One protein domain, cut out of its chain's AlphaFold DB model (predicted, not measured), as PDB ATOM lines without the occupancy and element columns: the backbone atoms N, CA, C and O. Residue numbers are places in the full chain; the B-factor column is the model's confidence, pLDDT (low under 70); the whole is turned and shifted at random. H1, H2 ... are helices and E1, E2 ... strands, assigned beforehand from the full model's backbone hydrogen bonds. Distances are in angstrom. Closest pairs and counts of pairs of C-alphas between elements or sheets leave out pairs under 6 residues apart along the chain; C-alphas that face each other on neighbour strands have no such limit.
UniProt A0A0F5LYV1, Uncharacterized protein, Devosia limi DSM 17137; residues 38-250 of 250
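This is residues 38 to 250 of the 250 residues of an uncharacterized protein of Devosia limi DSM 17137 (UniProt A0A0F5LYV1). A small, strongly twisted sheet of four strands has H4 and H5 packed over one face, while H3, H6, H7, H8 and H9 gather round H4. H1, H2 and H3 form a helical lobe away from the sheet, at one end of the longest axis; residues 174 to 179 stick out. The printed part has 213 residues, with nine named helices and four named strands in the order H1 H2 H3 H4 E1 H5 E2 E3 H6 E4 H7 H8 H9. The mixed sheet runs E2 E3 E1 E4, and the class is mixed, helices and strands. The whole is compact, with a radius of gyration of the C-alphas of 17.8 A, and spans 63 by 40 by 40 A.

The strands are E1, residues 134 to 140, 16.5 A long, E2, 165 to 169, E3, 182 to 186, and E4, 202 to 207. H4, residues 106 to 125, is 28.2 A long and begins at C-alpha 106 (30.819, 32.576, 15.884). H5 is residues 147 to 161, 21.2 A. H1 is residues 43 to 50, from C-alpha 43 (19.520, 8.592, 31.181), H2 54 to 70, 24.3 A, and H3 81 to 99, 27.3 A. H6 is 188 to 194, H7 208 to 216, H8 218 to 234, with a kink of 147 degrees near residue 228, and H9 239 to 249, ending at C-alpha 249 (15.016, 32.132, 3.669).

E2 and E3, a hairpin, are antiparallel, with N 166 and O 185 at 2.8 A; E3 and E1 are antiparallel, with N 137 and O 184 at 2.8 A; E1 and E4 are parallel, with N 138 and O 204 at 2.9 A. E1, H5 and E2 form a split strand-helix-strand unit, two strands running the same way with E3 between them, its crossover right-handed. H5 and H7 on one face of the sheet give two layers. H4, on the same face as H5, has a height over the sheet of 8.6 A. The hub H4 touches six helices, among them H7, C-alphas of Lys 111 and Ile 215 closest at 5.3 A, H8, Gly 115 and Pro 218 at 5.5 A, and H9, Gly 115 and Leu 248 at 7.0 A. H6, which only grazes the sheet, touches H3, with the C-alphas of Arg 89 and Tyr 193 closest at 4.4 A. H2 touches H3, Ser 64 and Gln 84 closest at 5.0 A, and H1, Ser 50 and Phe 56 at 5.2 A. Every O i to N i+4 pair is within hydrogen-bond range in H1 to H5, against 1 of 3 in H6, 3 of 5 in H7, 5 of 13 in H8 and 3 of 7 in H9, where O i to N i+3 gives 2 of 4 in H6, 12 of 14 in H8 and 6 of 8 in H9.

The C-alphas farthest apart, of Ala 74 and Arg 144, are 62.9 A apart. The printed part has no cut, and the link from E2 to E3 is long. pLDDT is under 70 at residues 127 to 132, 171 to 180 and 250.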
ATOM      1  N   LYS A  38       9.466  13.771  18.408       84.69
ATOM      2  CA  LYS A  38      10.539  12.863  18.850       84.69
ATOM      3  C   LYS A  38      10.889  13.142  20.304       84.69
ATOM      4  O   LYS A  38      11.140  14.288  20.668       84.69
ATOM      5  N   TYR A  39      10.938  12.086  21.112       90.12
ATOM      6  CA  TYR A  39      11.350  12.174  22.509       90.12
ATOM      7  C   TYR A  39      12.868  12.075  22.646       90.12
ATOM      8  O   TYR A  39      13.516  11.209  22.049       90.12
ATOM      9  N   TYR A  40      13.420  12.953  23.478       94.81
ATOM     10  CA  TYR A  40      14.830  12.995  23.849       94.81
ATOM     11  C   TYR A  40      14.911  12.891  25.371       94.81
ATOM     12  O   TYR A  40      15.218  13.864  26.048       94.81
ATOM     13  N   CYS A  41      14.557  11.725  25.911       95.56
ATOM     14  CA  CYS A  41      14.393  11.506  27.347       95.56
ATOM     15  C   CYS A  41      15.060  10.209  27.818       95.56
ATOM     16  O   CYS A  41      15.226   9.253  27.055       95.56
ATOM     17  N   GLY A  42      15.369  10.160  29.108       95.69
ATOM     18  CA  GLY A  42      15.991   9.033  29.786       95.69
ATOM     19  C   GLY A  42      17.511   9.149  29.850       95.69
ATOM     20  O   GLY A  42      18.158   9.730  28.978       95.69
ATOM     21  N   ASN A  43      18.089   8.529  30.880       94.69
ATOM     22  CA  ASN A  43      19.520   8.592  31.181       94.69
ATOM     23  C   ASN A  43      20.404   8.205  29.979       94.69
ATOM     24  O   ASN A  43      21.287   8.958  29.582       94.69
ATOM     25  N   ALA A  44      20.121   7.068  29.330       95.19
ATOM     26  CA  ALA A  44      20.899   6.607  28.176       95.19
ATOM     27  C   ALA A  44      20.876   7.606  27.002       95.19
ATOM     28  O   ALA A  44      21.874   7.780  26.298       95.19
ATOM     29  N   VAL A  45      19.745   8.287  26.799       95.69
ATOM     30  CA  VAL A  45      19.599   9.304  25.754       95.69
ATOM     31  C   VAL A  45      20.359  10.570  26.135       95.69
ATOM     32  O   VAL A  45      21.129  11.059  25.314       95.69
ATOM     33  N   PHE A  46      20.238  11.056  27.374       97.38
ATOM     34  CA  PHE A  46      21.017  12.201  27.860       97.38
ATOM     35  C   PHE A  46      22.523  11.943  27.802       97.38
ATOM     36  O   PHE A  46      23.265  12.802  27.324       97.38
ATOM     37  N   ALA A  47      22.982  10.750  28.185       96.44
ATOM     38  CA  ALA A  47      24.382  10.355  28.065       96.44
ATOM     39  C   ALA A  47      24.862  10.389  26.602       96.44
ATOM     40  O   ALA A  47      25.939  10.911  26.315       96.44
ATOM     41  N   THR A  48      24.035   9.907  25.666       95.19
ATOM     42  CA  THR A  48      24.369   9.914  24.232       95.19
ATOM     43  C   THR A  48      24.382  11.333  23.652       95.19
ATOM     44  O   THR A  48      25.328  11.703  22.963       95.19
ATOM     45  N   ILE A  49      23.362  12.147  23.948       96.25
ATOM     46  CA  ILE A  49      23.242  13.547  23.493       96.25
ATOM     47  C   ILE A  49      24.405  14.401  24.012       96.25
ATOM     48  O   ILE A  49      24.902  15.288  23.317       96.25
ATOM     49  N   SER A  50      24.863  14.110  25.227       96.38
ATOM     50  CA  SER A  50      25.981  14.816  25.848       96.38
ATOM     51  C   SER A  50      27.326  14.478  25.207       96.38
ATOM     52  O   SER A  50      28.271  15.232  25.399       96.38
ATOM     53  N   SER A  51      27.436  13.379  24.449       93.69
ATOM     54  CA  SER A  51      28.653  12.979  23.726       93.69
ATOM     55  C   SER A  51      29.925  13.043  24.591       93.69
ATOM     56  O   SER A  51      30.926  13.649  24.214       93.69
ATOM     57  N   SER A  52      29.864  12.437  25.783       90.81
ATOM     58  CA  SER A  52      30.942  12.430  26.792       90.81
ATOM     59  C   SER A  52      31.296  13.794  27.405       90.81
ATOM     60  O   SER A  52      32.260  13.893  28.162       90.81
ATOM     61  N   ASN A  53      30.501  14.836  27.159       94.75
ATOM     62  CA  ASN A  53      30.628  16.119  27.834       94.75
ATOM     63  C   ASN A  53      29.733  16.168  29.085       94.75
ATOM     64  O   ASN A  53      28.515  16.333  29.001       94.75
ATOM     65  N   ILE A  54      30.350  16.067  30.265       96.12
ATOM     66  CA  ILE A  54      29.630  16.069  31.548       96.12
ATOM     67  C   ILE A  54      28.852  17.369  31.804       96.12
ATOM     68  O   ILE A  54      27.807  17.333  32.449       96.12
ATOM     69  N   ARG A  55      29.300  18.511  31.261       95.75
ATOM     70  CA  ARG A  55      28.596  19.795  31.403       95.75
ATOM     71  C   ARG A  55      27.228  19.735  30.737       95.75
ATOM     72  O   ARG A  55      26.242  20.109  31.365       95.75
ATOM     73  N   PHE A  56      27.167  19.229  29.504       97.31
ATOM     74  CA  PHE A  56      25.897  19.060  28.796       97.31
ATOM     75  C   PHE A  56      24.972  18.114  29.557       97.31
ATOM     76  O   PHE A  56      23.798  18.429  29.733       97.31
ATOM     77  N   TYR A  57      25.505  17.012  30.091       97.94
ATOM     78  CA  TYR A  57      24.707  16.065  30.867       97.94
ATOM     79  C   TYR A  57      24.090  16.716  32.112       97.94
ATOM     80  O   TYR A  57      22.881  16.624  32.328       97.94
ATOM     81  N   LEU A  58      24.900  17.420  32.910       97.88
ATOM     82  CA  LEU A  58      24.429  18.098  34.120       97.88
ATOM     83  C   LEU A  58      23.384  19.170  33.806       97.88
ATOM     84  O   LEU A  58      22.400  19.290  34.528       97.88
ATOM     85  N   GLN A  59      23.558  19.915  32.718       97.81
ATOM     86  CA  GLN A  59      22.594  20.936  32.320       97.81
ATOM     87  C   GLN A  59      21.278  20.345  31.805       97.81
ATOM     88  O   GLN A  59      20.223  20.899  32.098       97.81
ATOM     89  N   LEU A  60      21.315  19.216  31.086       98.06
ATOM     90  CA  LEU A  60      20.102  18.495  30.685       98.06
ATOM     91  C   LEU A  60      19.298  18.058  31.914       98.06
ATOM     92  O   LEU A  60      18.086  18.275  31.966       98.06
ATOM     93  N   VAL A  61      19.968  17.493  32.923       96.88
ATOM     94  CA  VAL A  61      19.332  17.088  34.185       96.88
ATOM     95  C   VAL A  61      18.795  18.303  34.944       96.88
ATOM     96  O   VAL A  61      17.625  18.311  35.324       96.88
ATOM     97  N   ALA A  62      19.609  19.346  35.118       97.06
ATOM     98  CA  ALA A  62      19.226  20.545  35.859       97.06
ATOM     99  C   ALA A  62      18.034  21.272  35.219       97.06
ATOM    100  O   ALA A  62      17.093  21.640  35.922       97.06
ATOM    101  N   GLU A  63      18.022  21.434  33.892       97.69
ATOM    102  CA  GLU A  63      16.898  22.063  33.188       97.69
ATOM    103  C   GLU A  63      15.628  21.202  33.273       97.69
ATOM    104  O   GLU A  63      14.536  21.733  33.469       97.69
ATOM    105  N   SER A  64      15.765  19.872  33.218       96.94
ATOM    106  CA  SER A  64      14.637  18.945  33.391       96.94
ATOM    107  C   SER A  64      14.019  19.059  34.792       96.94
ATOM    108  O   SER A  64      12.799  19.145  34.927       96.94
ATOM    109  N   MET A  65      14.852  19.128  35.837       95.19
ATOM    110  CA  MET A  65      14.395  19.361  37.215       95.19
ATOM    111  C   MET A  65      13.756  20.744  37.373       95.19
ATOM    112  O   MET A  65      12.738  20.888  38.045       95.19
ATOM    113  N   SER A  66      14.323  21.765  36.725       95.50
ATOM    114  CA  SER A  66      13.791  23.127  36.754       95.50
ATOM    115  C   SER A  66      12.384  23.204  36.143       95.50
ATOM    116  O   SER A  66      11.495  23.819  36.730       95.50
ATOM    117  N   LEU A  67      12.142  22.526  35.014       95.12
ATOM    118  CA  LEU A  67      10.809  22.412  34.407       95.12
ATOM    119  C   LEU A  67       9.805  21.681  35.311       95.12
ATOM    120  O   LEU A  67       8.659  22.123  35.431       95.12
ATOM    121  N   GLN A  68      10.239  20.611  35.981       93.81
ATOM    122  CA  GLN A  68       9.401  19.877  36.931       93.81
ATOM    123  C   GLN A  68       8.956  20.766  38.100       93.81
ATOM    124  O   GLN A  68       7.766  20.818  38.415       93.81
ATOM    125  N   LEU A  69       9.897  21.499  38.703       93.00
ATOM    126  CA  LEU A  69       9.623  22.409  39.817       93.00
ATOM    127  C   LEU A  69       8.679  23.544  39.407       93.00
ATOM    128  O   LEU A  69       7.749  23.863  40.146       93.00
ATOM    129  N   ARG A  70       8.859  24.116  38.206       93.44
ATOM    130  CA  ARG A  70       7.932  25.118  37.646       93.44
ATOM    131  C   ARG A  70       6.517  24.571  37.455       93.44
ATOM    132  O   ARG A  70       5.559  25.327  37.558       93.44
ATOM    133  N   SER A  71       6.393  23.270  37.207       89.62
ATOM    134  CA  SER A  71       5.110  22.573  37.076       89.62
ATOM    135  C   SER A  71       4.497  22.157  38.424       89.62
ATOM    136  O   SER A  71       3.476  21.475  38.436       89.62
ATOM    137  N   GLY A  72       5.113  22.531  39.555       89.88
ATOM    138  CA  GLY A  72       4.599  22.266  40.904       89.88
ATOM    139  C   GLY A  72       4.749  20.821  41.392       89.88
ATOM    140  O   GLY A  72       4.174  20.470  42.419       89.88
ATOM    141  N   LYS A  73       5.504  19.978  40.678       90.50
ATOM    142  CA  LYS A  73       5.739  18.573  41.051       90.50
ATOM    143  C   LYS A  73       6.879  18.450  42.062       90.50
ATOM    144  O   LYS A  73       7.862  19.195  41.993       90.50
ATOM    145  N   ALA A  74       6.784  17.482  42.972       87.62
ATOM    146  CA  ALA A  74       7.807  17.257  43.990       87.62
ATOM    147  C   ALA A  74       9.100  16.692  43.381       87.62
ATOM    148  O   ALA A  74       9.061  15.956  42.402       87.62
ATOM    149  N   VAL A  75      10.263  16.973  43.981       85.19
ATOM    150  CA  VAL A  75      11.572  16.451  43.516       85.19
ATOM    151  C   VAL A  75      11.648  14.920  43.562       85.19
ATOM    152  O   VAL A  75      12.379  14.311  42.788       85.19
ATOM    153  N   SER A  76      10.885  14.292  44.457       89.25
ATOM    154  CA  SER A  76      10.798  12.834  44.585       89.25
ATOM    155  C   SER A  76      10.041  12.162  43.438       89.25
ATOM    156  O   SER A  76      10.128  10.944  43.288       89.25
ATOM    157  N   GLU A  77       9.277  12.919  42.649       91.56
ATOM    158  CA  GLU A  77       8.543  12.381  41.508       91.56
ATOM    159  C   GLU A  77       9.449  12.246  40.273       91.56
ATOM    160  O   GLU A  77      10.303  13.109  40.034       91.56
ATOM    161  N   PRO A  78       9.259  11.199  39.447       92.31
ATOM    162  CA  PRO A  78       9.976  11.065  38.185       92.31
ATOM    163  C   PRO A  78       9.679  12.217  37.216       92.31
ATOM    164  O   PRO A  78       8.518  12.543  36.954       92.31
ATOM    165  N   ILE A  79      10.729  12.759  36.593       95.00
ATOM    166  CA  ILE A  79      10.584  13.798  35.568       95.00
ATOM    167  C   ILE A  79       9.916  13.218  34.328       95.00
ATOM    168  O   ILE A  79      10.348  12.193  33.791       95.00
ATOM    169  N   SER A  80       8.884  13.903  33.835       94.25
ATOM    170  CA  SER A  80       8.138  13.438  32.671       94.25
ATOM    171  C   SER A  80       9.030  13.376  31.413       94.25
ATOM    172  O   SER A  80       9.930  14.205  31.242       94.25
ATOM    173  N   PRO A  81       8.801  12.418  30.494       94.50
ATOM    174  CA  PRO A  81       9.499  12.375  29.203       94.50
ATOM    175  C   PRO A  81       9.365  13.668  28.390       94.50
ATOM    176  O   PRO A  81      10.271  14.043  27.638       94.50
ATOM    177  N   GLU A  82       8.227  14.343  28.548       92.94
ATOM    178  CA  GLU A  82       7.912  15.622  27.928       92.94
ATOM    179  C   GLU A  82       8.829  16.736  28.445       92.94
ATOM    180  O   GLU A  82       9.514  17.377  27.647       92.94
ATOM    181  N   ASP A  83       8.916  16.907  29.768       94.81
ATOM    182  CA  ASP A  83       9.771  17.920  30.401       94.81
ATOM    183  C   ASP A  83      11.246  17.685  30.065       94.81
ATOM    184  O   ASP A  83      11.957  18.620  29.706       94.81
ATOM    185  N   GLN A  84      11.696  16.427  30.074       96.88
ATOM    186  CA  GLN A  84      13.055  16.070  29.655       96.88
ATOM    187  C   GLN A  84      13.334  16.462  28.196       96.88
ATOM    188  O   GLN A  84      14.404  16.975  27.869       96.88
ATOM    189  N   THR A  85      12.358  16.257  27.310       95.88
ATOM    190  CA  THR A  85      12.490  16.613  25.892       95.88
ATOM    191  C   THR A  85      12.491  18.130  25.689       95.88
ATOM    192  O   THR A  85      13.301  18.647  24.914       95.88
ATOM    193  N   LYS A  86      11.626  18.860  26.404       94.75
ATOM    194  CA  LYS A  86      11.589  20.330  26.391       94.75
ATOM    195  C   LYS A  86      12.888  20.925  26.936       94.75
ATOM    196  O   LYS A  86      13.446  21.820  26.304       94.75
ATOM    197  N   ALA A  87      13.423  20.372  28.025       96.56
ATOM    198  CA  ALA A  87      14.736  20.731  28.554       96.56
ATOM    199  C   ALA A  87      15.837  20.525  27.509       96.56
ATOM    200  O   ALA A  87      16.621  21.435  27.245       96.56
ATOM    201  N   ALA A  88      15.866  19.360  26.856       97.31
ATOM    202  CA  ALA A  88      16.865  19.059  25.836       97.31
ATOM    203  C   ALA A  88      16.808  20.030  24.641       97.31
ATOM    204  O   ALA A  88      17.849  20.486  24.165       97.31
ATOM    205  N   ARG A  89      15.603  20.406  24.191       95.69
ATOM    206  CA  ARG A  89      15.404  21.445  23.164       95.69
ATOM    207  C   ARG A  89      15.908  22.813  23.619       95.69
ATOM    208  O   ARG A  89      16.625  23.467  22.866       95.69
ATOM    209  N   ALA A  90      15.563  23.220  24.840       95.56
ATOM    210  CA  ALA A  90      15.975  24.500  25.409       95.56
ATOM    211  C   ALA A  90      17.500  24.598  25.561       95.56
ATOM    212  O   ALA A  90      18.086  25.638  25.277       95.56
ATOM    213  N   ILE A  91      18.161  23.509  25.965       97.12
ATOM    214  CA  ILE A  91      19.624  23.438  26.036       97.12
ATOM    215  C   ILE A  91      20.256  23.548  24.647       97.12
ATOM    216  O   ILE A  91      21.178  24.342  24.477       97.12
ATOM    217  N   GLY A  92      19.742  22.821  23.648       95.75
ATOM    218  CA  GLY A  92      20.234  22.923  22.271       95.75
ATOM    219  C   GLY A  92      20.137  24.348  21.707       95.75
ATOM    220  O   GLY A  92      21.108  24.842  21.139       95.75
ATOM    221  N   LEU A  93      19.005  25.029  21.923       94.62
ATOM    222  CA  LEU A  93      18.814  26.428  21.516       94.62
ATOM    223  C   LEU A  93      19.752  27.385  22.262       94.62
ATOM    224  O   LEU A  93      20.360  28.259  21.653       94.62
ATOM    225  N   ARG A  94      19.894  27.217  23.579       94.75
ATOM    226  CA  ARG A  94      20.771  28.062  24.397       94.75
ATOM    227  C   ARG A  94      22.216  28.000  23.908       94.75
ATOM    228  O   ARG A  94      22.816  29.044  23.693       94.75
ATOM    229  N   TYR A  95      22.732  26.800  23.643       93.38
ATOM    230  CA  TYR A  95      24.082  26.650  23.096       93.38
ATOM    231  C   TYR A  95      24.232  27.215  21.692       93.38
ATOM    232  O   TYR A  95      25.284  27.759  21.373       93.38
ATOM    233  N   LEU A  96      23.195  27.114  20.861       92.62
ATOM    234  CA  LEU A  96      23.212  27.733  19.542       92.62
ATOM    235  C   LEU A  96      23.383  29.257  19.656       92.62
ATOM    236  O   LEU A  96      24.212  29.820  18.951       92.62
ATOM    237  N   ASN A  97      22.665  29.893  20.585       91.00
ATOM    238  CA  ASN A  97      22.750  31.337  20.824       91.00
ATOM    239  C   ASN A  97      24.086  31.752  21.464       91.00
ATOM    240  O   ASN A  97      24.641  32.794  21.130       91.00
ATOM    241  N   GLU A  98      24.628  30.943  22.376       91.00
ATOM    242  CA  GLU A  98      25.909  31.233  23.030       91.00
ATOM    243  C   GLU A  98      27.096  31.180  22.049       91.00
ATOM    244  O   GLU A  98      28.047  31.951  22.194       91.00
ATOM    245  N   LEU A  99      27.044  30.308  21.034       88.62
ATOM    246  CA  LEU A  99      28.133  30.113  20.071       88.62
ATOM    247  C   LEU A  99      28.492  31.366  19.268       88.62
ATOM    248  O   LEU A  99      29.652  31.520  18.879       88.62
ATOM    249  N   GLU A 100      27.533  32.261  19.034       84.94
ATOM    250  CA  GLU A 100      27.772  33.492  18.282       84.94
ATOM    251  C   GLU A 100      28.826  34.382  18.960       84.94
ATOM    252  O   GLU A 100      29.683  34.947  18.282       84.94
ATOM    253  N   GLY A 101      28.826  34.432  20.298       83.75
ATOM    254  CA  GLY A 101      29.750  35.248  21.093       83.75
ATOM    255  C   GLY A 101      31.056  34.554  21.502       83.75
ATOM    256  O   GLY A 101      31.926  35.192  22.089       83.75
ATOM    257  N   MET A 102      31.220  33.255  21.225       83.50
ATOM    258  CA  MET A 102      32.363  32.468  21.726       83.50
ATOM    259  C   MET A 102      33.647  32.610  20.901       83.50
ATOM    260  O   MET A 102      34.719  32.224  21.366       83.50
ATOM    261  N   THR A 103      33.559  33.102  19.664       83.88
ATOM    262  CA  THR A 103      34.707  33.184  18.752       83.88
ATOM    263  C   THR A 103      34.491  34.231  17.671       83.88
ATOM    264  O   THR A 103      33.359  34.543  17.312       83.88
ATOM    265  N   ALA A 104      35.581  34.737  17.087       83.25
ATOM    266  CA  ALA A 104      35.537  35.706  15.991       83.25
ATOM    267  C   ALA A 104      34.752  35.196  14.763       83.25
ATOM    268  O   ALA A 104      34.248  35.991  13.976       83.25
ATOM    269  N   ARG A 105      34.635  33.869  14.599       86.25
ATOM    270  CA  ARG A 105      33.828  33.222  13.548       86.25
ATOM    271  C   ARG A 105      32.483  32.684  14.055       86.25
ATOM    272  O   ARG A 105      31.880  31.853  13.380       86.25
ATOM    273  N   GLY A 106      32.009  33.124  15.223       89.25
ATOM    274  CA  GLY A 106      30.819  32.576  15.884       89.25
ATOM    275  C   GLY A 106      29.586  32.623  14.985       89.25
ATOM    276  O   GLY A 106      28.942  31.598  14.773       89.25
ATOM    277  N   ALA A 107      29.353  33.763  14.330       91.38
ATOM    278  CA  ALA A 107      28.273  33.920  13.357       91.38
ATOM    279  C   ALA A 107      28.343  32.892  12.209       91.38
ATOM    280  O   ALA A 107      27.330  32.299  11.851       91.38
ATOM    281  N   GLN A 108      29.530  32.612  11.655       92.88
ATOM    282  CA  GLN A 108      29.685  31.601  10.595       92.88
ATOM    283  C   GLN A 108      29.360  30.190  11.101       92.88
ATOM    284  O   GLN A 108      28.726  29.407  10.396       92.88
ATOM    285  N   ILE A 109      29.760  29.864  12.334       94.31
ATOM    286  CA  ILE A 109      29.476  28.562  12.951       94.31
ATOM    287  C   ILE A 109      27.971  28.397  13.188       94.31
ATOM    288  O   ILE A 109      27.420  27.346  12.863       94.31
ATOM    289  N   VAL A 110      27.298  29.428  13.708       94.44
ATOM    290  CA  VAL A 110      25.840  29.424  13.924       94.44
ATOM    291  C   VAL A 110      25.098  29.239  12.603       94.44
ATOM    292  O   VAL A 110      24.217  28.386  12.505       94.44
ATOM    293  N   LYS A 111      25.511  29.955  11.556       94.44
ATOM    294  CA  LYS A 111      24.974  29.810  10.199       94.44
ATOM    295  C   LYS A 111      25.116  28.378   9.663       94.44
ATOM    296  O   LYS A 111      24.133  27.781   9.214       94.44
ATOM    297  N   LEU A 112      26.298  27.767   9.799       95.88
ATOM    298  CA  LEU A 112      26.502  26.358   9.438       95.88
ATOM    299  C   LEU A 112      25.596  25.409  10.230       95.88
ATOM    300  O   LEU A 112      25.000  24.501   9.649       95.88
ATOM    301  N   LEU A 113      25.491  25.606  11.546       95.75
ATOM    302  CA  LEU A 113      24.631  24.805  12.420       95.75
ATOM    303  C   LEU A 113      23.164  24.888  12.004       95.75
ATOM    304  O   LEU A 113      22.502  23.857  11.922       95.75
ATOM    305  N   LEU A 114      22.670  26.090  11.709       95.44
ATOM    306  CA  LEU A 114      21.305  26.317  11.242       95.44
ATOM    307  C   LEU A 114      21.050  25.635   9.895       95.44
ATOM    308  O   LEU A 114      20.070  24.900   9.760       95.44
ATOM    309  N   GLY A 115      21.953  25.810   8.927       95.62
ATOM    310  CA  GLY A 115      21.821  25.227   7.591       95.62
ATOM    311  C   GLY A 115      21.846  23.695   7.603       95.62
ATOM    312  O   GLY A 115      20.909  23.040   7.138       95.62
ATOM    313  N   PHE A 116      22.870  23.092   8.214       96.88
ATOM    314  CA  PHE A 116      22.961  21.631   8.321       96.88
ATOM    315  C   PHE A 116      21.924  21.035   9.277       96.88
ATOM    316  O   PHE A 116      21.409  19.946   9.019       96.88
ATOM    317  N   GLY A 117      21.572  21.742  10.353       95.38
ATOM    318  CA  GLY A 117      20.493  21.351  11.256       95.38
ATOM    319  C   GLY A 117      19.152  21.273  10.528       95.38
ATOM    320  O   GLY A 117      18.446  20.269  10.654       95.38
ATOM    321  N   ARG A 118      18.840  22.269   9.688       93.38
ATOM    322  CA  ARG A 118      17.656  22.265   8.820       93.38
ATOM    323  C   ARG A 118      17.715  21.155   7.770       93.38
ATOM    324  O   ARG A 118      16.730  20.437   7.601       93.38
ATOM    325  N   LEU A 119      18.860  20.951   7.117       93.88
ATOM    326  CA  LEU A 119      19.043  19.857   6.157       93.88
ATOM    327  C   LEU A 119      18.758  18.487   6.799       93.88
ATOM    328  O   LEU A 119      17.953  17.709   6.283       93.88
ATOM    329  N   PHE A 120      19.378  18.190   7.945       93.00
ATOM    330  CA  PHE A 120      19.173  16.919   8.644       93.00
ATOM    331  C   PHE A 120      17.756  16.774   9.189       93.00
ATOM    332  O   PHE A 120      17.203  15.675   9.152       93.00
ATOM    333  N   GLN A 121      17.132  17.868   9.623       90.38
ATOM    334  CA  GLN A 121      15.726  17.870   9.998       90.38
ATOM    335  C   GLN A 121      14.827  17.428   8.836       90.38
ATOM    336  O   GLN A 121      14.071  16.468   9.011       90.38
ATOM    337  N   ILE A 122      14.938  18.065   7.660       88.06
ATOM    338  CA  ILE A 122      14.141  17.732   6.462       88.06
ATOM    339  C   ILE A 122      14.340  16.261   6.086       88.06
ATOM    340  O   ILE A 122      13.373  15.521   5.864       88.06
ATOM    341  N   LEU A 123      15.598  15.808   6.075       86.81
ATOM    342  CA  LEU A 123      15.953  14.419   5.782       86.81
ATOM    343  C   LEU A 123      15.385  13.435   6.814       86.81
ATOM    344  O   LEU A 123      15.062  12.300   6.459       86.81
ATOM    345  N   SER A 124      15.241  13.854   8.074       84.31
ATOM    346  CA  SER A 124      14.687  13.027   9.148       84.31
ATOM    347  C   SER A 124      13.159  12.913   9.110       84.31
ATOM    348  O   SER A 124      12.618  11.902   9.553       84.31
ATOM    349  N   MET A 125      12.464  13.926   8.582       78.94
ATOM    350  CA  MET A 125      11.002  13.929   8.419       78.94
ATOM    351  C   MET A 125      10.558  13.117   7.202       78.94
ATOM    352  O   MET A 125       9.470  12.547   7.192       78.94
ATOM    353  N   ASN A 126      11.437  13.001   6.205       73.06
ATOM    354  CA  ASN A 126      11.153  12.333   4.941       73.06
ATOM    355  C   ASN A 126      12.063  11.100   4.716       73.06
ATOM    356  O   ASN A 126      12.799  11.049   3.724       73.06
ATOM    357  N   PRO A 127      12.043  10.075   5.602       62.25
ATOM    358  CA  PRO A 127      12.816   8.854   5.399       62.25
ATOM    359  C   PRO A 127      12.187   8.023   4.267       62.25
ATOM    360  O   PRO A 127      11.155   7.365   4.439       62.25
ATOM    361  N   ILE A 128      12.798   8.068   3.079       53.28
ATOM    362  CA  ILE A 128      12.334   7.340   1.886       53.28
ATOM    363  C   ILE A 128      12.841   5.895   1.901       53.28
ATOM    364  O   ILE A 128      14.009   5.626   2.192       53.28
ATOM    365  N   GLY A 129      11.960   4.952   1.548       51.97
ATOM    366  CA  GLY A 129      12.314   3.541   1.343       51.97
ATOM    367  C   GLY A 129      12.848   2.839   2.593       51.97
ATOM    368  O   GLY A 129      13.538   1.832   2.480       51.97
ATOM    369  N   GLY A 130      12.589   3.404   3.777       50.62
ATOM    370  CA  GLY A 130      13.116   2.916   5.046       50.62
ATOM    371  C   GLY A 130      14.598   3.219   5.292       50.62
ATOM    372  O   GLY A 130      15.122   2.923   6.357       50.62
ATOM    373  N   LYS A 131      15.315   3.878   4.380       58.66
ATOM    374  CA  LYS A 131      16.739   4.160   4.614       58.66
ATOM    375  C   LYS A 131      16.925   4.937   5.938       58.66
ATOM    376  O   LYS A 131      16.192   5.900   6.167       58.66
ATOM    377  N   PRO A 132      17.872   4.528   6.814       59.56
ATOM    378  CA  PRO A 132      18.124   5.234   8.068       59.56
ATOM    379  C   PRO A 132      18.432   6.715   7.823       59.56
ATOM    380  O   PRO A 132      19.046   7.038   6.805       59.56
ATOM    381  N   GLU A 133      18.022   7.580   8.761       80.38
ATOM    382  CA  GLU A 133      18.215   9.038   8.693       80.38
ATOM    383  C   GLU A 133      19.657   9.408   8.292       80.38
ATOM    384  O   GLU A 133      20.613   8.717   8.654       80.38
ATOM    385  N   CYS A 134      19.833  10.490   7.537       86.62
ATOM    386  CA  CYS A 134      21.161  11.041   7.280       86.62
ATOM    387  C   CYS A 134      21.453  12.087   8.356       86.62
ATOM    388  O   CYS A 134      20.695  13.046   8.483       86.62
ATOM    389  N   THR A 135      22.512  11.884   9.136       91.50
ATOM    390  CA  THR A 135      22.890  12.789  10.238       91.50
ATOM    391  C   THR A 135      24.351  13.211  10.172       91.50
ATOM    392  O   THR A 135      24.857  13.842  11.096       91.50
ATOM    393  N   GLN A 136      25.047  12.830   9.099       94.25
ATOM    394  CA  GLN A 136      26.479  13.036   8.932       94.25
ATOM    395  C   GLN A 136      26.806  13.384   7.483       94.25
ATOM    396  O   GLN A 136      26.047  13.054   6.568       94.25
ATOM    397  N   PHE A 137      27.974  13.971   7.258       94.69
ATOM    398  CA  PHE A 137      28.534  14.120   5.927       94.69
ATOM    399  C   PHE A 137      30.045  13.922   5.895       94.69
ATOM    400  O   PHE A 137      30.729  14.074   6.903       94.69
ATOM    401  N   GLN A 138      30.555  13.596   4.715       93.88
ATOM    402  CA  GLN A 138      31.977  13.587   4.396       93.88
ATOM    403  C   GLN A 138      32.273  14.769   3.467       93.88
ATOM    404  O   GLN A 138      31.510  15.027   2.534       93.88
ATOM    405  N   LEU A 139      33.352  15.498   3.754       93.31
ATOM    406  CA  LEU A 139      33.772  16.651   2.960       93.31
ATOM    407  C   LEU A 139      34.491  16.179   1.694       93.31
ATOM    408  O   LEU A 139      35.536  15.535   1.800       93.31
ATOM    409  N   THR A 140      33.976  16.539   0.520       91.44
ATOM    410  CA  THR A 140      34.612  16.230  -0.765       91.44
ATOM    411  C   THR A 140      35.248  17.482  -1.379       91.44
ATOM    412  O   THR A 140      34.589  18.522  -1.467       91.44
ATOM    413  N   PRO A 141      36.528  17.424  -1.785       89.62
ATOM    414  CA  PRO A 141      37.193  18.562  -2.409       89.62
ATOM    415  C   PRO A 141      36.596  18.857  -3.787       89.62
ATOM    416  O   PRO A 141      36.251  17.937  -4.540       89.62
ATOM    417  N   THR A 142      36.517  20.137  -4.138       85.12
ATOM    418  CA  THR A 142      36.254  20.584  -5.508       85.12
ATOM    419  C   THR A 142      37.401  21.435  -6.027       85.12
ATOM    420  O   THR A 142      38.107  22.104  -5.277       85.12
ATOM    421  N   GLY A 143      37.604  21.401  -7.344       79.00
ATOM    422  CA  GLY A 143      38.721  22.101  -7.973       79.00
ATOM    423  C   GLY A 143      40.064  21.389  -7.789       79.00
ATOM    424  O   GLY A 143      40.156  20.315  -7.196       79.00
ATOM    425  N   ARG A 144      41.113  21.964  -8.389       74.00
ATOM    426  CA  ARG A 144      42.478  21.405  -8.384       74.00
ATOM    427  C   ARG A 144      43.420  22.106  -7.403       74.00
ATOM    428  O   ARG A 144      44.438  21.528  -7.051       74.00
ATOM    429  N   ASP A 145      43.107  23.337  -7.008       82.25
ATOM    430  CA  ASP A 145      43.947  24.190  -6.158       82.25
ATOM    431  C   ASP A 145      43.738  23.938  -4.654       82.25
ATOM    432  O   ASP A 145      44.604  24.278  -3.853       82.25
ATOM    433  N   GLY A 146      42.607  23.336  -4.265       84.69
ATOM    434  CA  GLY A 146      42.298  22.955  -2.883       84.69
ATOM    435  C   GLY A 146      41.973  24.127  -1.950       84.69
ATOM    436  O   GLY A 146      41.776  23.915  -0.754       84.69
ATOM    437  N   SER A 147      41.876  25.354  -2.471       89.75
ATOM    438  CA  SER A 147      41.641  26.566  -1.676       89.75
ATOM    439  C   SER A 147      40.302  26.518  -0.926       89.75
ATOM    440  O   SER A 147      40.253  26.753   0.285       89.75
ATOM    441  N   ASN A 148      39.230  26.113  -1.614       92.31
ATOM    442  CA  ASN A 148      37.904  25.915  -1.021       92.31
ATOM    443  C   ASN A 148      37.912  24.819   0.046       92.31
ATOM    444  O   ASN A 148      37.284  24.967   1.094       92.31
ATOM    445  N   TYR A 149      38.645  23.736  -0.201       91.81
ATOM    446  CA  TYR A 149      38.735  22.611   0.718       91.81
ATOM    447  C   TYR A 149      39.396  23.013   2.038       91.81
ATOM    448  O   TYR A 149      38.872  22.695   3.109       91.81
ATOM    449  N   GLU A 150      40.489  23.775   1.981       92.25
ATOM    450  CA  GLU A 150      41.150  24.307   3.175       92.25
ATOM    451  C   GLU A 150      40.289  25.347   3.903       92.25
ATOM    452  O   GLU A 150      40.198  25.324   5.135       92.25
ATOM    453  N   ALA A 151      39.574  26.208   3.173       93.44
ATOM    454  CA  ALA A 151      38.627  27.148   3.771       93.44
ATOM    455  C   ALA A 151      37.481  26.419   4.500       93.44
ATOM    456  O   ALA A 151      37.222  26.693   5.676       93.44
ATOM    457  N   ALA A 152      36.850  25.435   3.853       94.81
ATOM    458  CA  ALA A 152      35.786  24.626   4.442       94.81
ATOM    459  C   ALA A 152      36.288  23.843   5.667       94.81
ATOM    460  O   ALA A 152      35.656  23.872   6.727       94.81
ATOM    461  N   LYS A 153      37.464  23.207   5.570       93.62
ATOM    462  CA  LYS A 153      38.124  22.548   6.708       93.62
ATOM    463  C   LYS A 153      38.393  23.509   7.855       93.62
ATOM    464  O   LYS A 153      38.179  23.141   9.008       93.62
ATOM    465  N   SER A 154      38.864  24.720   7.565       94.19
ATOM    466  CA  SER A 154      39.157  25.732   8.581       94.19
ATOM    467  C   SER A 154      37.908  26.068   9.398       94.19
ATOM    468  O   SER A 154      37.960  26.051  10.631       94.19
ATOM    469  N   VAL A 155      36.771  26.306   8.736       94.69
ATOM    470  CA  VAL A 155      35.510  26.612   9.428       94.69
ATOM    471  C   VAL A 155      34.973  25.390  10.182       94.69
ATOM    472  O   VAL A 155      34.585  25.519  11.343       94.69
ATOM    473  N   LEU A 156      35.021  24.190   9.591       95.75
ATOM    474  CA  LEU A 156      34.589  22.960  10.267       95.75
ATOM    475  C   LEU A 156      35.444  22.635  11.496       95.75
ATOM    476  O   LEU A 156      34.907  22.235  12.526       95.75
ATOM    477  N   ASN A 157      36.761  22.844  11.431       95.00
ATOM    478  CA  ASN A 157      37.651  22.650  12.575       95.00
ATOM    479  C   ASN A 157      37.305  23.608  13.718       95.00
ATOM    480  O   ASN A 157      37.222  23.168  14.862       95.00
ATOM    481  N   GLN A 158      37.039  24.881  13.416       94.50
ATOM    482  CA  GLN A 158      36.568  25.849  14.411       94.50
ATOM    483  C   GLN A 158      35.225  25.412  15.014       94.50
ATOM    484  O   GLN A 158      35.071  25.374  16.232       94.50
ATOM    485  N   ALA A 159      34.279  24.979  14.179       95.69
ATOM    486  CA  ALA A 159      32.995  24.471  14.651       95.69
ATOM    487  C   ALA A 159      33.145  23.230  15.554       95.69
ATOM    488  O   ALA A 159      32.404  23.090  16.524       95.69
ATOM    489  N   VAL A 160      34.119  22.350  15.289       96.12
ATOM    490  CA  VAL A 160      34.447  21.207  16.161       96.12
ATOM    491  C   VAL A 160      35.092  21.660  17.474       96.12
ATOM    492  O   VAL A 160      34.713  21.166  18.534       96.12
ATOM    493  N   MET A 161      36.031  22.613  17.434       94.56
ATOM    494  CA  MET A 161      36.686  23.159  18.635       94.56
ATOM    495  C   MET A 161      35.681  23.773  19.615       94.56
ATOM    496  O   MET A 161      35.835  23.631  20.825       94.56
ATOM    497  N   HIS A 162      34.636  24.406  19.086       94.31
ATOM    498  CA  HIS A 162      33.566  25.015  19.873       94.31
ATOM    499  C   HIS A 162      32.366  24.083  20.111       94.31
ATOM    500  O   HIS A 162      31.328  24.539  20.573       94.31
ATOM    501  N   LEU A 163      32.488  22.779  19.833       95.38
ATOM    502  CA  LEU A 163      31.423  21.785  20.040       95.38
ATOM    503  C   LEU A 163      30.123  22.067  19.262       95.38
ATOM    504  O   LEU A 163      29.072  21.539  19.613       95.38
ATOM    505  N   GLY A 164      30.183  22.852  18.184       95.44
ATOM    506  CA  GLY A 164      29.117  22.954  17.185       95.44
ATOM    507  C   GLY A 164      28.989  21.654  16.385       95.44
ATOM    508  O   GLY A 164      27.898  21.130  16.150       95.44
ATOM    509  N   PHE A 165      30.133  21.083  16.018       96.56
ATOM    510  CA  PHE A 165      30.240  19.832  15.274       96.56
ATOM    511  C   PHE A 165      31.051  18.793  16.048       96.56
ATOM    512  O   PHE A 165      31.834  19.108  16.941       96.56
ATOM    513  N   VAL A 166      30.888  17.533  15.663       95.62
ATOM    514  CA  VAL A 166      31.773  16.426  16.034       95.62
ATOM    515  C   VAL A 166      32.350  15.809  14.767       95.62
ATOM    516  O   VAL A 166      31.730  15.858  13.701       95.62
ATOM    517  N   ARG A 167      33.544  15.223  14.888       93.00
ATOM    518  CA  ARG A 167      34.204  14.507  13.797       93.00
ATOM    519  C   ARG A 167      34.537  13.077  14.194       93.00
ATOM    520  O   ARG A 167      34.946  12.819  15.327       93.00
ATOM    521  N   HIS A 168      34.406  12.161  13.247       89.62
ATOM    522  CA  HIS A 168      34.755  10.755  13.410       89.62
ATOM    523  C   HIS A 168      35.690  10.310  12.287       89.62
ATOM    524  O   HIS A 168      35.566  10.818  11.171       89.62
ATOM    525  N   PRO A 169      36.612   9.367  12.544       85.31
ATOM    526  CA  PRO A 169      37.425   8.801  11.478       85.31
ATOM    527  C   PRO A 169      36.523   8.212  10.387       85.31
ATOM    528  O   PRO A 169      35.610   7.435  10.692       85.31
ATOM    529  N   GLY A 170      36.770   8.594   9.136       75.50
ATOM    530  CA  GLY A 170      36.042   8.083   7.986       75.50
ATOM    531  C   GLY A 170      36.206   6.570   7.833       75.50
ATOM    532  O   GLY A 170      37.226   5.982   8.190       75.50
ATOM    533  N   THR A 171      35.173   5.920   7.302       66.62
ATOM    534  CA  THR A 171      35.138   4.458   7.114       66.62
ATOM    535  C   THR A 171      35.845   3.971   5.850       66.62
ATOM    536  O   THR A 171      36.000   2.766   5.675       66.62
ATOM    537  N   LYS A 172      36.241   4.873   4.943       57.97
ATOM    538  CA  LYS A 172      37.066   4.507   3.788       57.97
ATOM    539  C   LYS A 172      38.515   4.428   4.264       57.97
ATOM    540  O   LYS A 172      39.042   5.410   4.777       57.97
ATOM    541  N   LEU A 173      39.132   3.256   4.122       46.16
ATOM    542  CA  LEU A 173      40.578   3.097   4.244       46.16
ATOM    543  C   LEU A 173      41.213   3.871   3.089       46.16
ATOM    544  O   LEU A 173      41.296   3.363   1.974       46.16
ATOM    545  N   SER A 174      41.589   5.117   3.335       45.81
ATOM    546  CA  SER A 174      42.567   5.786   2.495       45.81
ATOM    547  C   SER A 174      43.952   5.230   2.855       45.81
ATOM    548  O   SER A 174      44.214   4.835   3.994       45.81
ATOM    549  N   THR A 175      44.772   5.046   1.829       45.72
ATOM    550  CA  THR A 175      46.106   4.432   1.838       45.72
ATOM    551  C   THR A 175      47.000   4.959   2.971       45.72
ATOM    552  O   THR A 175      46.786   6.052   3.474       45.72
ATOM    553  N   VAL A 176      48.049   4.218   3.355       46.09
ATOM    554  CA  VAL A 176      48.985   4.560   4.461       46.09
ATOM    555  C   VAL A 176      49.603   5.974   4.345       46.09
ATOM    556  O   VAL A 176      50.056   6.526   5.343       46.09
ATOM    557  N   ALA A 177      49.588   6.571   3.150       44.72
ATOM    558  CA  ALA A 177      50.083   7.919   2.866       44.72
ATOM    559  C   ALA A 177      49.015   9.036   2.935       44.72
ATOM    560  O   ALA A 177      49.372  10.212   2.912       44.72
ATOM    561  N   ASP A 178      47.725   8.701   3.028       46.84
ATOM    562  CA  ASP A 178      46.636   9.678   3.058       46.84
ATOM    563  C   ASP A 178      46.256  10.053   4.491       46.84
ATOM    564  O   ASP A 178      46.040   9.210   5.367       46.84
ATOM    565  N   THR A 179      46.095  11.354   4.731       53.78
ATOM    566  CA  THR A 179      45.521  11.845   5.988       53.78
ATOM    567  C   THR A 179      44.086  11.326   6.093       53.78
ATOM    568  O   THR A 179      43.275  11.592   5.209       53.78
ATOM    569  N   ARG A 180      43.759  10.579   7.160       57.03
ATOM    570  CA  ARG A 180      42.400  10.052   7.392       57.03
ATOM    571  C   ARG A 180      41.355  11.153   7.207       57.03
ATOM    572  O   ARG A 180      41.364  12.148   7.933       57.03
ATOM    573  N   GLU A 181      40.446  10.947   6.261       76.38
ATOM    574  CA  GLU A 181      39.325  11.856   6.047       76.38
ATOM    575  C   GLU A 181      38.337  11.760   7.216       76.38
ATOM    576  O   GLU A 181      38.112  10.687   7.785       76.38
ATOM    577  N   TRP A 182      37.766  12.900   7.598       88.38
ATOM    578  CA  TRP A 182      36.829  13.005   8.712       88.38
ATOM    579  C   TRP A 182      35.385  12.991   8.207       88.38
ATOM    580  O   TRP A 182      35.044  13.700   7.260       88.38
ATOM    581  N   ASP A 183      34.537  12.230   8.893       92.38
ATOM    582  CA  ASP A 183      33.086  12.360   8.806       92.38
ATOM    583  C   ASP A 183      32.630  13.383   9.856       92.38
ATOM    584  O   ASP A 183      33.012  13.282  11.025       92.38
ATOM    585  N   TYR A 184      31.807  14.346   9.455       95.75
ATOM    586  CA  TYR A 184      31.301  15.427  10.297       95.75
ATOM    587  C   TYR A 184      29.810  15.250  10.587       95.75
ATOM    588  O   TYR A 184      29.038  14.793   9.744       95.75
ATOM    589  N   SER A 185      29.383  15.659  11.775       95.94
ATOM    590  CA  SER A 185      27.970  15.829  12.123       95.94
ATOM    591  C   SER A 185      27.810  16.959  13.126       95.94
ATOM    592  O   SER A 185      28.767  17.305  13.817       95.94
ATOM    593  N   LEU A 186      26.601  17.503  13.254       97.12
ATOM    594  CA  LEU A 186      26.287  18.397  14.367       97.12
ATOM    595  C   LEU A 186      26.571  17.682  15.690       97.12
ATOM    596  O   LEU A 186      26.376  16.465  15.803       97.12
ATOM    597  N   HIS A 187      26.999  18.435  16.700       97.50
ATOM    598  CA  HIS A 187      27.090  17.884  18.041       97.50
ATOM    599  C   HIS A 187      25.696  17.386  18.483       97.50
ATOM    600  O   HIS A 187      24.709  18.107  18.303       97.50
ATOM    601  N   PRO A 188      25.565  16.174  19.064       97.25
ATOM    602  CA  PRO A 188      24.258  15.586  19.371       97.25
ATOM    603  C   PRO A 188      23.359  16.432  20.288       97.25
ATOM    604  O   PRO A 188      22.141  16.265  20.256       97.25
ATOM    605  N   ILE A 189      23.935  17.377  21.040       97.56
ATOM    606  CA  ILE A 189      23.221  18.382  21.851       97.56
ATOM    607  C   ILE A 189      22.224  19.233  21.050       97.56
ATOM    608  O   ILE A 189      21.217  19.668  21.600       97.56
ATOM    609  N   PHE A 190      22.456  19.424  19.746       97.25
ATOM    610  CA  PHE A 190      21.561  20.181  18.864       97.25
ATOM    611  C   PHE A 190      20.448  19.321  18.253       97.25
ATOM    612  O   PHE A 190      19.463  19.854  17.740       97.25
ATOM    613  N   ALA A 191      20.564  17.992  18.320       95.44
ATOM    614  CA  ALA A 191      19.588  17.080  17.734       95.44
ATOM    615  C   ALA A 191      18.156  17.268  18.279       95.44
ATOM    616  O   ALA A 191      17.233  17.256  17.464       95.44
ATOM    617  N   PRO A 192      17.928  17.503  19.593       95.00
ATOM    618  CA  PRO A 192      16.603  17.829  20.121       95.00
ATOM    619  C   PRO A 192      16.011  19.100  19.511       95.00
ATOM    620  O   PRO A 192      14.838  19.108  19.135       95.00
ATOM    621  N   TYR A 193      16.826  20.153  19.381       94.69
ATOM    622  CA  TYR A 193      16.396  21.446  18.852       94.69
ATOM    623  C   TYR A 193      16.009  21.362  17.369       94.69
ATOM    624  O   TYR A 193      14.946  21.839  16.978       94.69
ATOM    625  N   PHE A 194      16.803  20.671  16.548       92.50
ATOM    626  CA  PHE A 194      16.488  20.474  15.127       92.50
ATOM    627  C   PHE A 194      15.577  19.272  14.851       92.50
ATOM    628  O   PHE A 194      15.095  19.126  13.732       92.50
ATOM    629  N   ASN A 195      15.272  18.441  15.850       90.44
ATOM    630  CA  ASN A 195      14.346  17.310  15.750       90.44
ATOM    631  C   ASN A 195      14.803  16.171  14.797       90.44
ATOM    632  O   ASN A 195      13.990  15.512  14.142       90.44
ATOM    633  N   PHE A 196      16.112  15.894  14.740       90.38
ATOM    634  CA  PHE A 196      16.693  14.722  14.055       90.38
ATOM    635  C   PHE A 196      17.303  13.727  15.062       90.38
ATOM    636  O   PHE A 196      17.441  14.031  16.249       90.38
ATOM    637  N   SER A 197      17.646  12.502  14.650       90.31
ATOM    638  CA  SER A 197      18.220  11.520  15.580       90.31
ATOM    639  C   SER A 197      19.580  11.961  16.138       90.31
ATOM    640  O   SER A 197      20.521  12.200  15.395       90.31
ATOM    641  N   HIS A 198      19.728  11.938  17.466       91.50
ATOM    642  CA  HIS A 198      21.018  12.136  18.146       91.50
ATOM    643  C   HIS A 198      22.025  11.001  17.885       91.50
ATOM    644  O   HIS A 198      23.178  11.075  18.304       91.50
ATOM    645  N   ARG A 199      21.591   9.904  17.251       88.19
ATOM    646  CA  ARG A 199      22.449   8.760  16.948       88.19
ATOM    647  C   ARG A 199      23.160   8.985  15.621       88.19
ATOM    648  O   ARG A 199      22.593   9.507  14.662       88.19
ATOM    649  N   ARG A 200      24.375   8.457  15.533       84.75
ATOM    650  CA  ARG A 200      25.079   8.294  14.264       84.75
ATOM    651  C   ARG A 200      24.286   7.370  13.337       84.75
ATOM    652  O   ARG A 200      23.904   6.262  13.726       84.75
ATOM    653  N   LYS A 201      24.023   7.843  12.122       84.62
ATOM    654  CA  LYS A 201      23.272   7.117  11.093       84.62
ATOM    655  C   LYS A 201      24.009   7.203   9.753       84.62
ATOM    656  O   LYS A 201      25.224   7.022   9.728       84.62
ATOM    657  N   ARG A 202      23.298   7.384   8.636       86.75
ATOM    658  CA  ARG A 202      23.937   7.467   7.320       86.75
ATOM    659  C   ARG A 202      24.693   8.782   7.183       86.75
ATOM    660  O   ARG A 202      24.337   9.782   7.808       86.75
ATOM    661  N   LYS A 203      25.698   8.744   6.315       89.75
ATOM    662  CA  LYS A 203      26.406   9.920   5.833       89.75
ATOM    663  C   LYS A 203      26.093  10.193   4.367       89.75
ATOM    664  O   LYS A 203      25.719   9.271   3.636       89.75
ATOM    665  N   MET A 204      26.268  11.443   3.966       91.62
ATOM    666  CA  MET A 204      26.217  11.904   2.579       91.62
ATOM    667  C   MET A 204      27.520  12.603   2.192       91.62
ATOM    668  O   MET A 204      28.270  13.033   3.062       91.62
ATOM    669  N   ASP A 205      27.779  12.734   0.900       92.38
ATOM    670  CA  ASP A 205      28.891  13.551   0.417       92.38
ATOM    671  C   ASP A 205      28.433  15.008   0.314       92.38
ATOM    672  O   ASP A 205      27.352  15.285  -0.218       92.38
ATOM    673  N   VAL A 206      29.248  15.928   0.827       95.19
ATOM    674  CA  VAL A 206      29.025  17.376   0.736       95.19
ATOM    675  C   VAL A 206      30.309  18.011   0.228       95.19
ATOM    676  O   VAL A 206      31.380  17.786   0.795       95.19
ATOM    677  N   ARG A 207      30.203  18.797  -0.846       95.25
ATOM    678  CA  ARG A 207      31.364  19.461  -1.438       95.25
ATOM    679  C   ARG A 207      31.819  20.611  -0.551       95.25
ATOM    680  O   ARG A 207      31.003  21.257   0.099       95.25
ATOM    681  N   ASP A 208      33.106  20.910  -0.567       95.19
ATOM    682  CA  ASP A 208      33.676  22.088   0.095       95.19
ATOM    683  C   ASP A 208      32.971  23.406  -0.262       95.19
ATOM    684  O   ASP A 208      32.631  24.175   0.636       95.19
ATOM    685  N   ILE A 209      32.640  23.619  -1.535       95.56
ATOM    686  CA  ILE A 209      31.864  24.780  -1.983       95.56
ATOM    687  C   ILE A 209      30.454  24.805  -1.397       95.56
ATOM    688  O   ILE A 209      29.947  25.885  -1.125       95.56
ATOM    689  N   ASP A 210      29.835  23.644  -1.159       97.00
ATOM    690  CA  ASP A 210      28.502  23.573  -0.557       97.00
ATOM    691  C   ASP A 210      28.584  23.876   0.947       97.00
ATOM    692  O   ASP A 210      27.681  24.497   1.494       97.00
ATOM    693  N   VAL A 211      29.675  23.500   1.628       96.56
ATOM    694  CA  VAL A 211      29.905  23.901   3.028       96.56
ATOM    695  C   VAL A 211      30.021  25.418   3.140       96.56
ATOM    696  O   VAL A 211      29.395  26.009   4.015       96.56
ATOM    697  N   LEU A 212      30.798  26.051   2.259       96.12
ATOM    698  CA  LEU A 212      30.951  27.506   2.257       96.12
ATOM    699  C   LEU A 212      29.639  28.199   1.865       96.12
ATOM    700  O   LEU A 212      29.192  29.106   2.561       96.12
ATOM    701  N   ALA A 213      28.967  27.713   0.818       96.31
ATOM    702  CA  ALA A 213      27.684  28.250   0.370       96.31
ATOM    703  C   ALA A 213      26.569  28.080   1.411       96.31
ATOM    704  O   ALA A 213      25.664  28.907   1.456       96.31
ATOM    705  N   MET A 214      26.651  27.084   2.299       96.19
ATOM    706  CA  MET A 214      25.707  26.930   3.408       96.19
ATOM    707  C   MET A 214      25.698  28.145   4.348       96.19
ATOM    708  O   MET A 214      24.695  28.355   5.014       96.19
ATOM    709  N   ILE A 215      26.784  28.926   4.422       93.81
ATOM    710  CA  ILE A 215      26.886  30.128   5.271       93.81
ATOM    711  C   ILE A 215      26.142  31.314   4.646       93.81
ATOM    712  O   ILE A 215      25.510  32.098   5.358       93.81
ATOM    713  N   ASP A 216      26.241  31.459   3.326       92.69
ATOM    714  CA  ASP A 216      25.798  32.667   2.623       92.69
ATOM    715  C   ASP A 216      24.484  32.479   1.860       92.69
ATOM    716  O   ASP A 216      23.758  33.447   1.657       92.69
ATOM    717  N   LYS A 217      24.192  31.250   1.420       94.44
ATOM    718  CA  LYS A 217      23.031  30.867   0.597       94.44
ATOM    719  C   LYS A 217      22.427  29.546   1.093       94.44
ATOM    720  O   LYS A 217      22.415  28.551   0.347       94.44
ATOM    721  N   PRO A 218      21.991  29.461   2.362       93.19
ATOM    722  CA  PRO A 218      21.524  28.212   2.956       93.19
ATOM    723  C   PRO A 218      20.327  27.618   2.208       93.19
ATOM    724  O   PRO A 218      20.323  26.405   1.983       93.19
ATOM    725  N   LYS A 219      19.348  28.424   1.763       91.06
ATOM    726  CA  LYS A 219      18.157  27.894   1.075       91.06
ATOM    727  C   LYS A 219      18.524  27.154  -0.214       91.06
ATOM    728  O   LYS A 219      18.147  25.992  -0.407       91.06
ATOM    729  N   ASP A 220      19.301  27.806  -1.072       93.62
ATOM    730  CA  ASP A 220      19.726  27.244  -2.356       93.62
ATOM    731  C   ASP A 220      20.664  26.048  -2.174       93.62
ATOM    732  O   ASP A 220      20.541  25.041  -2.877       93.62
ATOM    733  N   THR A 221      21.557  26.118  -1.185       95.50
ATOM    734  CA  THR A 221      22.478  25.023  -0.864       95.50
ATOM    735  C   THR A 221      21.723  23.792  -0.363       95.50
ATOM    736  O   THR A 221      21.975  22.681  -0.833       95.50
ATOM    737  N   ILE A 222      20.750  23.963   0.540       94.31
ATOM    738  CA  ILE A 222      19.891  22.868   1.018       94.31
ATOM    739  C   ILE A 222      19.134  22.247  -0.160       94.31
ATOM    740  O   ILE A 222      19.136  21.021  -0.302       94.31
ATOM    741  N   ARG A 223      18.546  23.071  -1.037       93.00
ATOM    742  CA  ARG A 223      17.841  22.598  -2.237       93.00
ATOM    743  C   ARG A 223      18.758  21.753  -3.129       93.00
ATOM    744  O   ARG A 223      18.372  20.656  -3.533       93.00
ATOM    745  N   ALA A 224      19.981  22.221  -3.383       93.06
ATOM    746  CA  ALA A 224      20.969  21.502  -4.186       93.06
ATOM    747  C   ALA A 224      21.388  20.165  -3.545       93.06
ATOM    748  O   ALA A 224      21.457  19.138  -4.226       93.06
ATOM    749  N   LEU A 225      21.608  20.144  -2.226       93.31
ATOM    750  CA  LEU A 225      21.995  18.939  -1.486       93.31
ATOM    751  C   LEU A 225      20.874  17.890  -1.401       93.31
ATOM    752  O   LEU A 225      21.156  16.694  -1.277       93.31
ATOM    753  N   LEU A 226      19.609  18.308  -1.502       90.69
ATOM    754  CA  LEU A 226      18.460  17.402  -1.549       90.69
ATOM    755  C   LEU A 226      18.282  16.708  -2.913       90.69
ATOM    756  O   LEU A 226      17.638  15.651  -2.955       90.69
ATOM    757  N   LYS A 227      18.909  17.226  -3.983       88.69
ATOM    758  CA  LYS A 227      18.895  16.684  -5.358       88.69
ATOM    759  C   LYS A 227      17.466  16.491  -5.883       88.69
ATOM    760  O   LYS A 227      16.705  17.450  -5.961       88.69
ATOM    761  N   ASP A 228      17.081  15.246  -6.165       84.06
ATOM    762  CA  ASP A 228      15.755  14.845  -6.664       84.06
ATOM    763  C   ASP A 228      14.606  15.156  -5.686       84.06
ATOM    764  O   ASP A 228      13.448  14.911  -5.997       84.06
ATOM    765  N   ARG A 229      14.928  15.653  -4.485       83.06
ATOM    766  CA  ARG A 229      13.986  15.997  -3.409       83.06
ATOM    767  C   ARG A 229      14.035  17.479  -3.050       83.06
ATOM    768  O   ARG A 229      13.863  17.859  -1.892       83.06
ATOM    769  N   SER A 230      14.403  18.303  -4.022       85.31
ATOM    770  CA  SER A 230      14.521  19.755  -3.877       85.31
ATOM    771  C   SER A 230      13.202  20.417  -3.463       85.31
ATOM    772  O   SER A 230      13.234  21.431  -2.774       85.31
ATOM    773  N   ASP A 231      12.064  19.808  -3.792       84.88
ATOM    774  CA  ASP A 231      10.722  20.196  -3.346       84.88
ATOM    775  C   ASP A 231      10.571  20.181  -1.816       84.88
ATOM    776  O   ASP A 231       9.880  21.026  -1.249       84.88
ATOM    777  N   LEU A 232      11.282  19.286  -1.116       84.81
ATOM    778  CA  LEU A 232      11.250  19.223   0.349       84.81
ATOM    779  C   LEU A 232      11.884  20.456   1.016       84.81
ATOM    780  O   LEU A 232      11.655  20.677   2.205       84.81
ATOM    781  N   ALA A 233      12.677  21.247   0.283       83.19
ATOM    782  CA  ALA A 233      13.251  22.490   0.794       83.19
ATOM    783  C   ALA A 233      12.182  23.565   1.052       83.19
ATOM    784  O   ALA A 233      12.395  24.426   1.902       83.19
ATOM    785  N   GLU A 234      11.040  23.496   0.359       82.06
ATOM    786  CA  GLU A 234       9.932  24.452   0.503       82.06
ATOM    787  C   GLU A 234       8.943  24.063   1.613       82.06
ATOM    788  O   GLU A 234       7.959  24.761   1.832       82.06
ATOM    789  N   GLN A 235       9.173  22.953   2.327       78.25
ATOM    790  CA  GLN A 235       8.380  22.638   3.516       78.25
ATOM    791  C   GLN A 235       8.579  23.728   4.569       78.25
ATOM    792  O   GLN A 235       9.694  24.215   4.745       78.25
ATOM    793  N   ASP A 236       7.540  24.053   5.336       73.56
ATOM    794  CA  ASP A 236       7.676  25.027   6.417       73.56
ATOM    795  C   ASP A 236       8.714  24.567   7.451       73.56
ATOM    796  O   ASP A 236       8.896  23.371   7.740       73.56
ATOM    797  N   ALA A 237       9.446  25.528   8.008       73.50
ATOM    798  CA  ALA A 237      10.291  25.260   9.156       73.50
ATOM    799  C   ALA A 237       9.402  24.979  10.382       73.50
ATOM    800  O   ALA A 237       8.372  25.632  10.569       73.50
ATOM    801  N   PRO A 238       9.754  24.014  11.250       75.12
ATOM    802  CA  PRO A 238       9.033  23.825  12.499       75.12
ATOM    803  C   PRO A 238       9.017  25.101  13.328       75.12
ATOM    804  O   PRO A 238       9.983  25.860  13.311       75.12
ATOM    805  N   VAL A 239       7.958  25.281  14.118       72.75
ATOM    806  CA  VAL A 239       7.722  26.480  14.941       72.75
ATOM    807  C   VAL A 239       8.963  26.909  15.733       72.75
ATOM    808  O   VAL A 239       9.262  28.093  15.825       72.75
ATOM    809  N   GLN A 240       9.731  25.953  16.257       75.50
ATOM    810  CA  GLN A 240      10.947  26.217  17.032       75.50
ATOM    811  C   GLN A 240      12.117  26.832  16.238       75.50
ATOM    812  O   GLN A 240      13.027  27.381  16.854       75.50
ATOM    813  N   LEU A 241      12.109  26.750  14.902       79.81
ATOM    814  CA  LEU A 241      13.092  27.379  14.012       79.81
ATOM    815  C   LEU A 241      12.646  28.761  13.509       79.81
ATOM    816  O   LEU A 241      13.428  29.416  12.826       79.81
ATOM    817  N   ARG A 242      11.439  29.232  13.863       76.00
ATOM    818  CA  ARG A 242      10.901  30.538  13.426       76.00
ATOM    819  C   ARG A 242      11.822  31.713  13.723       76.00
ATOM    820  O   ARG A 242      11.914  32.635  12.927       76.00
ATOM    821  N   LEU A 243      12.546  31.649  14.843       75.00
ATOM    822  CA  LEU A 243      13.537  32.662  15.231       75.00
ATOM    823  C   LEU A 243      14.652  32.852  14.189       75.00
ATOM    824  O   LEU A 243      15.336  33.867  14.216       75.00
ATOM    825  N   PHE A 244      14.830  31.888  13.284       80.88
ATOM    826  CA  PHE A 244      15.882  31.863  12.274       80.88
ATOM    827  C   PHE A 244      15.328  31.782  10.844       80.88
ATOM    828  O   PHE A 244      16.068  31.438   9.922       80.88
ATOM    829  N   GLU A 245      14.038  32.077  10.637       77.44
ATOM    830  CA  GLU A 245      13.414  32.030   9.307       77.44
ATOM    831  C   GLU A 245      14.080  32.982   8.318       77.44
ATOM    832  O   GLU A 245      14.347  32.567   7.195       77.44
ATOM    833  N   GLU A 246      14.426  34.201   8.740       77.25
ATOM    834  CA  GLU A 246      15.108  35.179   7.883       77.25
ATOM    835  C   GLU A 246      16.404  34.592   7.307       77.25
ATOM    836  O   GLU A 246      16.599  34.584   6.093       77.25
ATOM    837  N   TYR A 247      17.227  33.979   8.162       80.06
ATOM    838  CA  TYR A 247      18.446  33.300   7.734       80.06
ATOM    839  C   TYR A 247      18.166  32.110   6.808       80.06
ATOM    840  O   TYR A 247      18.826  31.961   5.788       80.06
ATOM    841  N   LEU A 248      17.195  31.256   7.149       71.56
ATOM    842  CA  LEU A 248      16.867  30.068   6.352       71.56
ATOM    843  C   LEU A 248      16.166  30.400   5.024       71.56
ATOM    844  O   LEU A 248      16.061  29.526   4.162       71.56
ATOM    845  N   SER A 249      15.667  31.627   4.878       73.31
ATOM    846  CA  SER A 249      15.016  32.132   3.669       73.31
ATOM    847  C   SER A 249      15.969  32.825   2.691       73.31
ATOM    848  O   SER A 249      15.605  32.952   1.519       73.31
ATOM    849  N   GLY A 250      17.154  33.238   3.164       57.94
ATOM    850  CA  GLY A 250      18.245  33.805   2.358       57.94
ATOM    851  C   GLY A 250      19.012  32.765   1.549       57.94
ATOM    852  O   GLY A 250      19.501  33.148   0.467       57.94
TER     853      GLY A 250